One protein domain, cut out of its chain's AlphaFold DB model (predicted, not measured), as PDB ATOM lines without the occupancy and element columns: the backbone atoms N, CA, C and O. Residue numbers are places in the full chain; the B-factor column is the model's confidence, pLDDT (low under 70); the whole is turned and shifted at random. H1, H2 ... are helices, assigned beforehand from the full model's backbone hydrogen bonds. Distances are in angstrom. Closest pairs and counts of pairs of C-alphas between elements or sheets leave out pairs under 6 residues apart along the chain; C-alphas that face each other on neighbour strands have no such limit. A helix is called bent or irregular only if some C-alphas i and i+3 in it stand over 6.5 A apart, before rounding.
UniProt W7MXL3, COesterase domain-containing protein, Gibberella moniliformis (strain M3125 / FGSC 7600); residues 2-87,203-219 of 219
ATOM      1  N   MET A   2     153.385 187.099 200.471       81.06
ATOM      2  CA  MET A   2     154.828 187.387 200.380       81.06
ATOM      3  C   MET A   2     155.450 187.033 199.026       81.06
ATOM      4  O   MET A   2     156.169 187.842 198.461       81.06
ATOM      5  N   ILE A   3     155.145 185.845 198.504       92.06
ATOM      6  CA  ILE A   3     155.589 185.395 197.183       92.06
ATOM      7  C   ILE A   3     154.385 185.514 196.226       92.06
ATOM      8  O   ILE A   3     153.321 184.957 196.552       92.06
ATOM      9  N   PRO A   4     154.499 186.284 195.124       92.00
ATOM     10  CA  PRO A   4     153.438 186.437 194.125       92.00
ATOM     11  C   PRO A   4     153.106 185.123 193.405       92.00
ATOM     12  O   PRO A   4     153.935 184.220 193.346       92.00
ATOM     13  N   ASP A   5     151.904 185.017 192.838       89.81
ATOM     14  CA  ASP A   5     151.475 183.798 192.132       89.81
ATOM     15  C   ASP A   5     152.198 183.608 190.784       89.81
ATOM     16  O   ASP A   5     152.493 182.480 190.413       89.81
ATOM     17  N   GLU A   6     152.559 184.698 190.101       90.88
ATOM     18  CA  GLU A   6     153.261 184.709 188.800       90.88
ATOM     19  C   GLU A   6     154.784 184.929 188.943       90.88
ATOM     20  O   GLU A   6     155.434 185.543 188.091       90.88
ATOM     21  N   VAL A   7     155.361 184.502 190.071       94.38
ATOM     22  CA  VAL A   7     156.789 184.690 190.403       94.38
ATOM     23  C   VAL A   7     157.735 183.850 189.533       94.38
ATOM     24  O   VAL A   7     158.930 184.132 189.424       94.38
ATOM     25  N   ASP A   8     157.204 182.828 188.873       95.44
ATOM     26  CA  ASP A   8     157.919 181.987 187.919       95.44
ATOM     27  C   ASP A   8     158.408 182.788 186.706       95.44
ATOM     28  O   ASP A   8     159.510 182.545 186.212       95.44
ATOM     29  N   ASN A   9     157.665 183.824 186.305       94.00
ATOM     30  CA  ASN A   9     158.049 184.717 185.209       94.00
ATOM     31  C   ASN A   9     159.345 185.503 185.476       94.00
ATOM     32  O   ASN A   9     160.020 185.916 184.532       94.00
ATOM     33  N   THR A  10     159.692 185.742 186.743       95.19
ATOM     34  CA  THR A  10     160.851 186.558 187.144       95.19
ATOM     35  C   THR A  10     161.979 185.742 187.764       95.19
ATOM     36  O   THR A  10     163.134 186.159 187.689       95.19
ATOM     37  N   THR A  11     161.668 184.597 188.374       95.00
ATOM     38  CA  THR A  11     162.649 183.743 189.069       95.00
ATOM     39  C   THR A  11     162.980 182.458 188.314       95.00
ATOM     40  O   THR A  11     164.035 181.873 188.552       95.00
ATOM     41  N   GLY A  12     162.091 181.992 187.429       95.25
ATOM     42  CA  GLY A  12     162.157 180.651 186.846       95.25
ATOM     43  C   GLY A  12     161.815 179.515 187.822       95.25
ATOM     44  O   GLY A  12     161.937 178.355 187.432       95.25
ATOM     45  N   LYS A  13     161.397 179.823 189.059       96.25
ATOM     46  CA  LYS A  13     160.942 178.861 190.074       96.25
ATOM     47  C   LYS A  13     159.450 179.014 190.331       96.25
ATOM     48  O   LYS A  13     158.903 180.114 190.279       96.25
ATOM     49  N   THR A  14     158.791 177.912 190.654       96.38
ATOM     50  CA  THR A  14     157.404 177.945 191.109       96.38
ATOM     51  C   THR A  14     157.295 178.638 192.467       96.38
ATOM     52  O   THR A  14     158.237 178.695 193.261       96.38
ATOM     53  N   ARG A  15     156.096 179.140 192.767       95.75
ATOM     54  CA  ARG A  15     155.793 179.713 194.078       95.75
ATOM     55  C   ARG A  15     156.025 178.723 195.218       95.75
ATOM     56  O   ARG A  15     156.506 179.140 196.266       95.75
ATOM     57  N   ASP A  16     155.679 177.454 195.025       96.12
ATOM     58  CA  ASP A  16     155.815 176.437 196.070       96.12
ATOM     59  C   ASP A  16     157.290 176.127 196.357       96.12
ATOM     60  O   ASP A  16     157.664 176.079 197.522       96.12
ATOM     61  N   GLU A  17     158.154 176.063 195.335       96.81
ATOM     62  CA  GLU A  17     159.609 175.915 195.529       96.81
ATOM     63  C   GLU A  17     160.198 177.069 196.353       96.81
ATOM     64  O   GLU A  17     160.936 176.842 197.308       96.81
ATOM     65  N   LEU A  18     159.832 178.316 196.037       97.38
ATOM     66  CA  LEU A  18     160.303 179.487 196.788       97.38
ATOM     67  C   LEU A  18     159.751 179.527 198.220       97.38
ATOM     68  O   LEU A  18     160.431 179.992 199.136       97.38
ATOM     69  N   VAL A  19     158.511 179.067 198.423       96.25
ATOM     70  CA  VAL A  19     157.937 178.915 199.765       96.25
ATOM     71  C   VAL A  19     158.725 177.867 200.541       96.25
ATOM     72  O   VAL A  19     159.101 178.145 201.675       96.25
ATOM     73  N   ASP A  20     158.998 176.707 199.952       97.25
ATOM     74  CA  ASP A  20     159.728 175.628 200.613       97.25
ATOM     75  C   ASP A  20     161.149 176.061 200.994       97.25
ATOM     76  O   ASP A  20     161.544 175.868 202.145       97.25
ATOM     77  N   GLU A  21     161.863 176.755 200.101       97.50
ATOM     78  CA  GLU A  21     163.176 177.353 200.392       97.50
ATOM     79  C   GLU A  21     163.117 178.316 201.582       97.50
ATOM     80  O   GLU A  21     163.870 178.183 202.547       97.50
ATOM     81  N   LEU A  22     162.183 179.271 201.561       97.25
ATOM     82  CA  LEU A  22     162.032 180.225 202.659       97.25
ATOM     83  C   LEU A  22     161.677 179.516 203.975       97.25
ATOM     84  O   LEU A  22     162.159 179.881 205.047       97.25
ATOM     85  N   LEU A  23     160.807 178.511 203.918       97.06
ATOM     86  CA  LEU A  23     160.369 177.766 205.090       97.06
ATOM     87  C   LEU A  23     161.473 176.855 205.649       97.06
ATOM     88  O   LEU A  23     161.479 176.627 206.862       97.06
ATOM     89  N   GLU A  24     162.410 176.386 204.830       97.62
ATOM     90  CA  GLU A  24     163.613 175.687 205.289       97.62
ATOM     91  C   GLU A  24     164.521 176.618 206.108       97.62
ATOM     92  O   GLU A  24     164.954 176.251 207.202       97.62
ATOM     93  N   LEU A  25     164.709 177.860 205.647       97.88
ATOM     94  CA  LEU A  25     165.533 178.878 206.318       97.88
ATOM     95  C   LEU A  25     164.903 179.444 207.600       97.88
ATOM     96  O   LEU A  25     165.593 179.953 208.486       97.88
ATOM     97  N   TYR A  26     163.581 179.348 207.718       97.94
ATOM     98  CA  TYR A  26     162.832 179.715 208.914       97.94
ATOM     99  C   TYR A  26     162.077 178.493 209.423       97.94
ATOM    100  O   TYR A  26     160.870 178.423 209.208       97.94
ATOM    101  N   PRO A  27     162.710 177.513 210.084       97.12
ATOM    102  CA  PRO A  27     161.998 176.332 210.549       97.12
ATOM    103  C   PRO A  27     160.983 176.695 211.641       97.12
ATOM    104  O   PRO A  27     161.084 177.718 212.323       97.12
ATOM    105  N   ASN A  28     159.984 175.831 211.840       96.19
ATOM    106  CA  ASN A  28     159.050 175.958 212.960       96.19
ATOM    107  C   ASN A  28     159.695 175.496 214.282       96.19
ATOM    108  O   ASN A  28     159.236 174.545 214.915       96.19
ATOM    109  N   ASP A  29     160.777 176.165 214.668       96.62
ATOM    110  CA  ASP A  29     161.490 175.983 215.924       96.62
ATOM    111  C   ASP A  29     161.326 177.248 216.775       96.62
ATOM    112  O   ASP A  29     161.779 178.343 216.434       96.62
ATOM    113  N   GLN A  30     160.644 177.101 217.909       96.88
ATOM    114  CA  GLN A  30     160.346 178.221 218.797       96.88
ATOM    115  C   GLN A  30     161.579 178.788 219.507       96.88
ATOM    116  O   GLN A  30     161.498 179.909 220.012       96.88
ATOM    117  N   SER A  31     162.699 178.058 219.542       95.69
ATOM    118  CA  SER A  31     163.944 178.524 220.163       95.69
ATOM    119  C   SER A  31     164.651 179.619 219.360       95.69
ATOM    120  O   SER A  31     165.369 180.427 219.946       95.69
ATOM    121  N   ILE A  32     164.390 179.699 218.052       94.62
ATOM    122  CA  ILE A  32     165.006 180.677 217.140       94.62
ATOM    123  C   ILE A  32     164.013 181.703 216.566       94.62
ATOM    124  O   ILE A  32     164.395 182.577 215.787       94.62
ATOM    125  N   GLY A  33     162.731 181.601 216.926       95.69
ATOM    126  CA  GLY A  33     161.688 182.520 216.472       95.69
ATOM    127  C   GLY A  33     161.603 183.824 217.282       95.69
ATOM    128  O   GLY A  33     162.409 184.075 218.178       95.69
ATOM    129  N   ILE A  34     160.609 184.666 216.960       96.69
ATOM    130  CA  ILE A  34     160.391 185.988 217.580       96.69
ATOM    131  C   ILE A  34     158.980 186.094 218.200       96.69
ATOM    132  O   ILE A  34     158.005 185.824 217.506       96.69
ATOM    133  N   PRO A  35     158.799 186.525 219.466       97.25
ATOM    134  CA  PRO A  35     159.827 186.938 220.429       97.25
ATOM    135  C   PRO A  35     160.817 185.817 220.751       97.25
ATOM    136  O   PRO A  35     160.543 184.664 220.435       97.25
ATOM    137  N   SER A  36     161.956 186.132 221.368       95.50
ATOM    138  CA  SER A  36     162.882 185.102 221.854       95.50
ATOM    139  C   SER A  36     162.307 184.381 223.079       95.50
ATOM    140  O   SER A  36     161.371 184.868 223.729       95.50
ATOM    141  N   LEU A  37     162.863 183.217 223.424       96.00
ATOM    142  CA  LEU A  37     162.528 182.546 224.686       96.00
ATOM    143  C   LEU A  37     163.048 183.303 225.916       96.00
ATOM    144  O   LEU A  37     162.536 183.097 227.006       96.00
ATOM    145  N   GLU A  38     163.995 184.228 225.755       93.44
ATOM    146  CA  GLU A  38     164.458 185.096 226.845       93.44
ATOM    147  C   GLU A  38     163.402 186.134 227.243       93.44
ATOM    148  O   GLU A  38     163.201 186.391 228.428       93.44
ATOM    149  N   ILE A  39     162.705 186.720 226.260       94.19
ATOM    150  CA  ILE A  39     161.648 187.709 226.517       94.19
ATOM    151  C   ILE A  39     160.350 187.014 226.927       94.19
ATOM    152  O   ILE A  39     159.677 187.437 227.866       94.19
ATOM    153  N   TRP A  40     159.992 185.938 226.226       96.69
ATOM    154  CA  TRP A  40     158.782 185.174 226.489       96.69
ATOM    155  C   TRP A  40     159.126 183.701 226.667       96.69
ATOM    156  O   TRP A  40     159.256 182.969 225.691       96.69
ATOM    157  N   LEU A  41     159.238 183.262 227.920       96.44
ATOM    158  CA  LEU A  41     159.685 181.910 228.294       96.44
ATOM    159  C   LEU A  41     158.713 180.787 227.890       96.44
ATOM    160  O   LEU A  41     159.071 179.613 227.943       96.44
ATOM    161  N   HIS A  42     157.474 181.119 227.516       96.69
ATOM    162  CA  HIS A  42     156.449 180.128 227.192       96.69
ATOM    163  C   HIS A  42     156.685 179.504 225.814       96.69
ATOM    164  O   HIS A  42     156.671 180.199 224.798       96.69
ATOM    165  N   VAL A  43     156.821 178.181 225.762       97.38
ATOM    166  CA  VAL A  43     156.813 177.424 224.506       97.38
ATOM    167  C   VAL A  43     155.366 177.072 224.173       97.38
ATOM    168  O   VAL A  43     154.732 176.340 224.928       97.38
ATOM    169  N   ILE A  44     154.851 177.567 223.047       97.56
ATOM    170  CA  ILE A  44     153.469 177.338 222.606       97.56
ATOM    171  C   ILE A  44     153.276 175.847 222.303       97.56
ATOM    172  O   ILE A  44     153.990 175.289 221.468       97.56
ATOM    173  N   GLN A  45     152.314 175.206 222.954       97.50
ATOM    174  CA  GLN A  45     151.992 173.792 222.762       97.50
ATOM    175  C   GLN A  45     150.612 173.623 222.118       97.50
ATOM    176  O   GLN A  45     149.705 174.414 222.387       97.50
ATOM    177  N   PRO A  46     150.396 172.576 221.302       97.25
ATOM    178  CA  PRO A  46     149.071 172.272 220.774       97.25
ATOM    179  C   PRO A  46     148.015 172.193 221.885       97.25
ATOM    180  O   PRO A  46     148.156 171.435 222.842       97.25
ATOM    181  N   GLY A  47     146.942 172.972 221.740       95.19
ATOM    182  CA  GLY A  47     145.805 172.978 222.665       95.19
ATOM    183  C   GLY A  47     145.913 173.944 223.849       95.19
ATOM    184  O   GLY A  47     144.901 174.139 224.530       95.19
ATOM    185  N   ASP A  48     147.068 174.583 224.073       96.94
ATOM    186  CA  ASP A  48     147.169 175.666 225.055       96.94
ATOM    187  C   ASP A  48     146.454 176.946 224.573       96.94
ATOM    188  O   ASP A  48     146.033 177.059 223.416       96.94
ATOM    189  N   ASP A  49     146.242 177.900 225.480       96.88
ATOM    190  CA  ASP A  49     145.476 179.107 225.161       96.88
ATOM    191  C   ASP A  49     146.210 180.035 224.185       96.88
ATOM    192  O   ASP A  49     145.574 180.635 223.319       96.88
ATOM    193  N   TYR A  50     147.545 180.071 224.227       97.00
ATOM    194  CA  TYR A  50     148.339 180.834 223.265       97.00
ATOM    195  C   TYR A  50     148.284 180.219 221.864       97.00
ATOM    196  O   TYR A  50     148.251 180.952 220.881       97.00
ATOM    197  N   ALA A  51     148.213 178.897 221.733       97.25
ATOM    198  CA  ALA A  51     148.040 178.225 220.453       97.25
ATOM    199  C   ALA A  51     146.682 178.557 219.825       97.25
ATOM    200  O   ALA A  51     146.597 178.674 218.604       97.25
ATOM    201  N   LYS A  52     145.634 178.738 220.641       97.06
ATOM    202  CA  LYS A  52     144.306 179.166 220.169       97.06
ATOM    203  C   LYS A  52     144.287 180.639 219.760       97.06
ATOM    204  O   LYS A  52     143.633 180.974 218.780       97.06
ATOM    205  N   GLU A  53     144.975 181.503 220.509       96.75
ATOM    206  CA  GLU A  53     144.994 182.954 220.273       96.75
ATOM    207  C   GLU A  53     145.946 183.360 219.134       96.75
ATOM    208  O   GLU A  53     145.595 184.181 218.293       96.75
ATOM    209  N   LEU A  54     147.149 182.784 219.105       97.06
ATOM    210  CA  LEU A  54     148.270 183.228 218.270       97.06
ATOM    211  C   LEU A  54     148.666 182.212 217.189       97.06
ATOM    212  O   LEU A  54     149.276 182.579 216.183       97.06
ATOM    213  N   GLY A  55     148.332 180.935 217.386       97.50
ATOM    214  CA  GLY A  55     148.720 179.839 216.500       97.50
ATOM    215  C   GLY A  55     150.121 179.278 216.770       97.50
ATOM    216  O   GLY A  55     151.010 179.934 217.308       97.50
ATOM    217  N   LEU A  56     150.347 178.033 216.340       97.44
ATOM    218  CA  LEU A  56     151.620 177.323 216.551       97.44
ATOM    219  C   LEU A  56     152.792 177.897 215.739       97.44
ATOM    220  O   LEU A  56     153.941 177.684 216.106       97.44
ATOM    221  N   GLN A  57     152.514 178.624 214.653       97.44
ATOM    222  CA  GLN A  57     153.532 179.255 213.801       97.44
ATOM    223  C   GLN A  57     153.876 180.686 214.244       97.44
ATOM    224  O   GLN A  57     154.650 181.353 213.561       97.44
ATOM    225  N   TYR A  58     153.307 181.177 215.353       97.81
ATOM    226  CA  TYR A  58     153.387 182.586 215.752       97.81
ATOM    227  C   TYR A  58     154.817 183.137 215.723       97.81
ATOM    228  O   TYR A  58     155.099 184.131 215.054       97.81
ATOM    229  N   ARG A  59     155.754 182.431 216.373       97.94
ATOM    230  CA  ARG A  59     157.145 182.891 216.454       97.94
ATOM    231  C   ARG A  59     157.867 182.906 215.108       97.94
ATOM    232  O   ARG A  59     158.684 183.789 214.853       97.94
ATOM    233  N   ARG A  60     157.553 181.934 214.251       97.88
ATOM    234  CA  ARG A  60     158.111 181.802 212.903       97.88
ATOM    235  C   ARG A  60     157.613 182.923 211.995       97.88
ATOM    236  O   ARG A  60     158.414 183.602 211.366       97.88
ATOM    237  N   VAL A  61     156.301 183.161 211.978       96.75
ATOM    238  CA  VAL A  61     155.684 184.211 211.150       96.75
ATOM    239  C   VAL A  61     156.196 185.593 211.545       96.75
ATOM    240  O   VAL A  61     156.481 186.400 210.662       96.75
ATOM    241  N   ASN A  62     156.377 185.856 212.841       97.38
ATOM    242  CA  ASN A  62     156.961 187.110 213.316       97.38
ATOM    243  C   ASN A  62     158.417 187.287 212.868       97.38
ATOM    244  O   ASN A  62     158.792 188.389 212.475       97.38
ATOM    245  N   ALA A  63     159.228 186.221 212.897       97.50
ATOM    246  CA  ALA A  63     160.606 186.271 212.412       97.50
ATOM    247  C   ALA A  63     160.658 186.593 210.910       97.50
ATOM    248  O   ALA A  63     161.331 187.545 210.521       97.50
ATOM    249  N   ILE A  64     159.879 185.876 210.089       97.56
ATOM    250  CA  ILE A  64     159.824 186.114 208.638       97.56
ATOM    251  C   ILE A  64     159.302 187.530 208.348       97.56
ATOM    252  O   ILE A  64     159.893 188.264 207.563       97.56
ATOM    253  N   SER A  65     158.207 187.942 208.992       96.06
ATOM    254  CA  SER A  65     157.576 189.242 208.726       96.06
ATOM    255  C   SER A  65     158.453 190.412 209.172       96.06
ATOM    256  O   SER A  65     158.553 191.406 208.460       96.06
ATOM    257  N   GLY A  66     159.112 190.303 210.330       96.56
ATOM    258  CA  GLY A  66     160.039 191.327 210.809       96.56
ATOM    259  C   GLY A  66     161.265 191.457 209.908       96.56
ATOM    260  O   GLY A  66     161.710 192.573 209.622       96.56
ATOM    261  N   ASP A  67     161.777 190.333 209.406       97.50
ATOM    262  CA  ASP A  67     162.888 190.351 208.462       97.50
ATOM    263  C   ASP A  67     162.485 190.967 207.126       97.50
ATOM    264  O   ASP A  67     163.177 191.877 206.664       97.50
ATOM    265  N   LEU A  68     161.329 190.565 206.585       95.69
ATOM    266  CA  LEU A  68     160.767 191.083 205.339       95.69
ATOM    267  C   LEU A  68     160.485 192.592 205.408       95.69
ATOM    268  O   LEU A  68     160.803 193.337 204.491       95.69
ATOM    269  N   VAL A  69     159.848 193.068 206.472       93.94
ATOM    270  CA  VAL A  69     159.389 194.465 206.513       93.94
ATOM    271  C   VAL A  69     160.510 195.419 206.930       93.94
ATOM    272  O   VAL A  69     160.524 196.563 206.485       93.94
ATOM    273  N   MET A  70     161.455 194.969 207.766       95.25
ATOM    274  CA  MET A  70     162.441 195.859 208.391       95.25
ATOM    275  C   MET A  70     163.888 195.401 208.196       95.25
ATOM    276  O   MET A  70     164.726 196.189 207.747       95.25
ATOM    277  N   HIS A  71     164.231 194.164 208.576       95.94
ATOM    278  CA  HIS A  71     165.647 193.826 208.760       95.94
ATOM    279  C   HIS A  71     166.423 193.635 207.455       95.94
ATOM    280  O   HIS A  71     167.549 194.138 207.396       95.94
ATOM    281  N   TYR A  72     165.864 192.984 206.423       95.31
ATOM    282  CA  TYR A  72     166.620 192.777 205.178       95.31
ATOM    283  C   TYR A  72     166.906 194.105 204.481       95.31
ATOM    284  O   TYR A  72     168.036 194.347 204.065       95.31
ATOM    285  N   GLN A  73     165.928 195.014 204.430       94.75
ATOM    286  CA  GLN A  73     166.103 196.321 203.795       94.75
ATOM    287  C   GLN A  73     167.103 197.194 204.551       94.75
ATOM    288  O   GLN A  73     167.967 197.827 203.941       94.75
ATOM    289  N   ARG A  74     167.048 197.184 205.889       95.94
ATOM    290  CA  ARG A  74     168.050 197.872 206.712       95.94
ATOM    291  C   ARG A  74     169.455 197.317 206.446       95.94
ATOM    292  O   ARG A  74     170.393 198.108 206.343       95.94
ATOM    293  N   ARG A  75     169.625 195.993 206.349       95.06
ATOM    294  CA  ARG A  75     170.934 195.377 206.066       95.06
ATOM    295  C   ARG A  75     171.414 195.732 204.651       95.06
ATOM    296  O   ARG A  75     172.500 196.293 204.528       95.06
ATOM    297  N   ARG A  76     170.548 195.588 203.636       93.62
ATOM    298  CA  ARG A  76     170.790 196.005 202.237       93.62
ATOM    299  C   ARG A  76     171.315 197.436 202.136       93.62
ATOM    300  O   ARG A  76     172.302 197.693 201.452       93.62
ATOM    301  N   ALA A  77     170.649 198.375 202.809       94.25
ATOM    302  CA  ALA A  77     171.023 199.785 202.785       94.25
ATOM    303  C   ALA A  77     172.406 200.024 203.408       94.25
ATOM    304  O   ALA A  77     173.236 200.702 202.806       94.25
ATOM    305  N   ASN A  78     172.678 199.430 204.574       95.12
ATOM    306  CA  ASN A  78     173.967 199.584 205.249       95.12
ATOM    307  C   ASN A  78     175.127 198.979 204.446       95.12
ATOM    308  O   ASN A  78     176.173 199.614 204.321       95.12
ATOM    309  N   GLU A  79     174.936 197.803 203.849       92.31
ATOM    310  CA  GLU A  79     175.923 197.196 202.949       92.31
ATOM    311  C   GLU A  79     176.199 198.082 201.725       92.31
ATOM    312  O   GLU A  79     177.357 198.302 201.357       92.31
ATOM    313  N   ALA A  80     175.149 198.639 201.112       92.19
ATOM    314  CA  ALA A  80     175.282 199.517 199.953       92.19
ATOM    315  C   ALA A  80     176.015 200.827 200.293       92.19
ATOM    316  O   ALA A  80     176.877 201.268 199.529       92.19
ATOM    317  N   TRP A  81     175.702 201.438 201.439       94.31
ATOM    318  CA  TRP A  81     176.388 202.636 201.926       94.31
ATOM    319  C   TRP A  81     177.860 202.360 202.217       94.31
ATOM    320  O   TRP A  81     178.719 203.075 201.695       94.31
ATOM    321  N   ALA A  82     178.163 201.278 202.937       92.44
ATOM    322  CA  ALA A  82     179.536 200.886 203.236       92.44
ATOM    323  C   ALA A  82     180.353 200.630 201.958       92.44
ATOM    324  O   ALA A  82     181.466 201.140 201.821       92.44
ATOM    325  N   LYS A  83     179.778 199.927 200.970       91.19
ATOM    326  CA  LYS A  83     180.411 199.686 199.659       91.19
ATOM    327  C   LYS A  83     180.776 200.982 198.928       91.19
ATOM    328  O   LYS A  83     181.734 201.001 198.157       91.19
ATOM    329  N   HIS A  84     180.018 202.052 199.145       93.06
ATOM    330  CA  HIS A  84     180.247 203.359 198.528       93.06
ATOM    331  C   HIS A  84     180.968 204.351 199.454       93.06
ATOM    332  O   HIS A  84     181.026 205.539 199.142       93.06
ATOM    333  N   GLY A  85     181.533 203.884 200.573       92.12
ATOM    334  CA  GLY A  85     182.279 204.725 201.510       92.12
ATOM    335  C   GLY A  85     181.415 205.760 202.235       92.12
ATOM    336  O   GLY A  85     181.943 206.772 202.689       92.12
ATOM    337  N   VAL A  86     180.101 205.534 202.324       94.38
ATOM    338  CA  VAL A  86     179.171 206.364 203.096       94.38
ATOM    339  C   VAL A  86     179.071 205.774 204.506       94.38
ATOM    340  O   VAL A  86     178.555 204.665 204.649       94.38
ATOM    341  N   PRO A  87     179.549 206.475 205.553       93.69
ATOM    342  CA  PRO A  87     179.453 205.980 206.919       93.69
ATOM    343  C   PRO A  87     177.995 205.842 207.356       93.69
ATOM    344  O   PRO A  87     177.187 206.753 207.159       93.69
ATOM    345  N   ALA A 203     171.062 185.088 209.170       94.50
ATOM    346  CA  ALA A 203     171.831 185.490 207.996       94.50
ATOM    347  C   ALA A 203     171.289 184.861 206.712       94.50
ATOM    348  O   ALA A 203     170.943 185.606 205.810       94.50
ATOM    349  N   GLU A 204     171.120 183.537 206.681       95.88
ATOM    350  CA  GLU A 204     170.671 182.809 205.487       95.88
ATOM    351  C   GLU A 204     169.264 183.240 205.039       95.88
ATOM    352  O   GLU A 204     169.039 183.507 203.866       95.88
ATOM    353  N   GLY A 205     168.322 183.399 205.978       96.50
ATOM    354  CA  GLY A 205     166.966 183.864 205.670       96.50
ATOM    355  C   GLY A 205     166.925 185.294 205.120       96.50
ATOM    356  O   GLY A 205     166.225 185.572 204.148       96.50
ATOM    357  N   ILE A 206     167.711 186.200 205.708       96.50
ATOM    358  CA  ILE A 206     167.832 187.581 205.224       96.50
ATOM    359  C   ILE A 206     168.583 187.634 203.884       96.50
ATOM    360  O   ILE A 206     168.210 188.424 203.021       96.50
ATOM    361  N   GLU A 207     169.604 186.802 203.684       95.56
ATOM    362  CA  GLU A 207     170.351 186.691 202.426       95.56
ATOM    363  C   GLU A 207     169.455 186.187 201.295       95.56
ATOM    364  O   GLU A 207     169.406 186.815 200.241       95.56
ATOM    365  N   TRP A 208     168.625 185.175 201.552       96.94
ATOM    366  CA  TRP A 208     167.609 184.735 200.595       96.94
ATOM    367  C   TRP A 208     166.671 185.883 200.197       96.94
ATOM    368  O   TRP A 208     166.381 186.058 199.013       96.94
ATOM    369  N   MET A 209     166.246 186.728 201.148       96.62
ATOM    370  CA  MET A 209     165.435 187.916 200.835       96.62
ATOM    371  C   MET A 209     166.197 188.959 200.007       96.62
ATOM    372  O   MET A 209     165.586 189.629 199.176       96.62
ATOM    373  N   LEU A 210     167.506 189.118 200.226       94.88
ATOM    374  CA  LEU A 210     168.359 190.022 199.448       94.88
ATOM    375  C   LEU A 210     168.527 189.531 198.006       94.88
ATOM    376  O   LEU A 210     168.365 190.322 197.075       94.88
ATOM    377  N   GLU A 211     168.799 188.240 197.815       95.12
ATOM    378  CA  GLU A 211     168.931 187.608 196.495       95.12
ATOM    379  C   GLU A 211     167.633 187.697 195.683       95.12
ATOM    380  O   GLU A 211     167.656 187.928 194.472       95.12
ATOM    381  N   HIS A 212     166.494 187.582 196.367       95.81
ATOM    382  CA  HIS A 212     165.162 187.618 195.768       95.81
ATOM    383  C   HIS A 212     164.499 189.004 195.816       95.81
ATOM    384  O   HIS A 212     163.328 189.143 195.451       95.81
ATOM    385  N   ALA A 213     165.228 190.049 196.226       94.00
ATOM    386  CA  ALA A 213     164.655 191.375 196.437       94.00
ATOM    387  C   ALA A 213     163.968 191.926 195.180       94.00
ATOM    388  O   ALA A 213     162.814 192.354 195.236       94.00
ATOM    389  N   LEU A 214     164.643 191.829 194.033       94.00
ATOM    390  CA  LEU A 214     164.095 192.284 192.760       94.00
ATOM    391  C   LEU A 214     163.106 191.275 192.173       94.00
ATOM    392  O   LEU A 214     162.036 191.655 191.707       94.00
ATOM    393  N   THR A 215     163.468 189.993 192.168       94.62
ATOM    394  CA  THR A 215     162.745 188.963 191.412       94.62
ATOM    395  C   THR A 215     161.454 188.519 192.094       94.62
ATOM    396  O   THR A 215     160.494 188.213 191.394       94.62
ATOM    397  N   VAL A 216     161.384 188.534 193.428       94.50
ATOM    398  CA  VAL A 216     160.177 188.164 194.189       94.50
ATOM    399  C   VAL A 216     159.443 189.397 194.712       94.50
ATOM    400  O   VAL A 216     158.218 189.453 194.623       94.50
ATOM    401  N   PHE A 217     160.165 190.389 195.247       92.31
ATOM    402  CA  PHE A 217     159.545 191.537 195.928       92.31
ATOM    403  C   PHE A 217     159.488 192.824 195.094       92.31
ATOM    404  O   PHE A 217     158.829 193.776 195.512       92.31
ATOM    405  N   GLY A 218     160.153 192.873 193.936       87.94
ATOM    406  CA  GLY A 218     160.168 194.047 193.060       87.94
ATOM    407  C   GLY A 218     160.937 195.260 193.604       87.94
ATOM    408  O   GLY A 218     160.637 196.378 193.187       87.94
ATOM    409  N   ASN A 219     161.895 195.062 194.522       74.88
ATOM    410  CA  ASN A 219     162.721 196.115 195.147       74.88
ATOM    411  C   ASN A 219     164.210 196.014 194.806       74.88
ATOM    412  O   ASN A 219     164.784 194.910 194.871       74.88
TER     413      ASN A 219
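Overview. This is residues 2 to 87 and 203 to 219 of the 219 residues of the protein "COesterase domain-containing protein" of Gibberella moniliformis (strain M3125 / FGSC 7600) (UniProt W7MXL3). A long bent helix, H4, makes most of the length of a flat, loosely built model; the short helix H5 packs beside its bend, and H2 packs on H5 from another side. H3 lies at one end of H4, residues 79 to 85 stick out at the other, and H1 lies beyond the start of H2. The printed part has 103 residues with five named helices, H1 to H5 in order, and no named strand: class all helix. It is loose, with a radius of gyration of the C-alphas of 16.1 A and spans of 48 by 37 by 18 A.

Arrangement. H1, residues 8 to 11, is close to but not clearly touching H2, residues 15 to 25; their closest C-alphas, Asp 8 and Arg 15, are 6.9 A apart. H3, residues 49 to 54, is apart from H2. H4, residues 58 to 83, was assigned as one helix by its hydrogen bonds but is bent: C-alphas 69 and 72 are 7.5 A apart, and its arms H4a and H4b stand at a steep tilt of 39 degrees. H3 and H4a meet only through their link. H5, residues 203 to 211, touches H2 at a shallow tilt of 29 degrees, opposite ways, closest at C-alphas Leu 25 and Gly 205, 5.2 A. Residues 72 to 76 of H4b touch H5, about perpendicular at 78 degrees, closest at C-alphas Tyr 72 and Ile 206, 5.3 A. In H2, H3, H4a, H4b and H5 every O i to N i+4 pair is within hydrogen-bond range; H1 is too short for such a pair.

Along the chain. H1 begins at C-alpha 8 (157.919, 181.987, 187.919). H2 is 15.7 A long, H4a, residues 58 to 69, 16.2 A, and H4b, residues 72 to 83, 16.4 A. H5, 12.0 A long, ends at C-alpha 211 (168.931, 187.608, 196.495).

Size, cuts and confidence. The C-alphas farthest apart, Gly 47 and Gly 85, are 52.8 A apart. Residues 88 to 202 are not printed; C-alphas 87 and 203 are 21.9 A apart across the cut. The link from H2 to H3 is long, 23 residues. No printed residue has a pLDDT under 70.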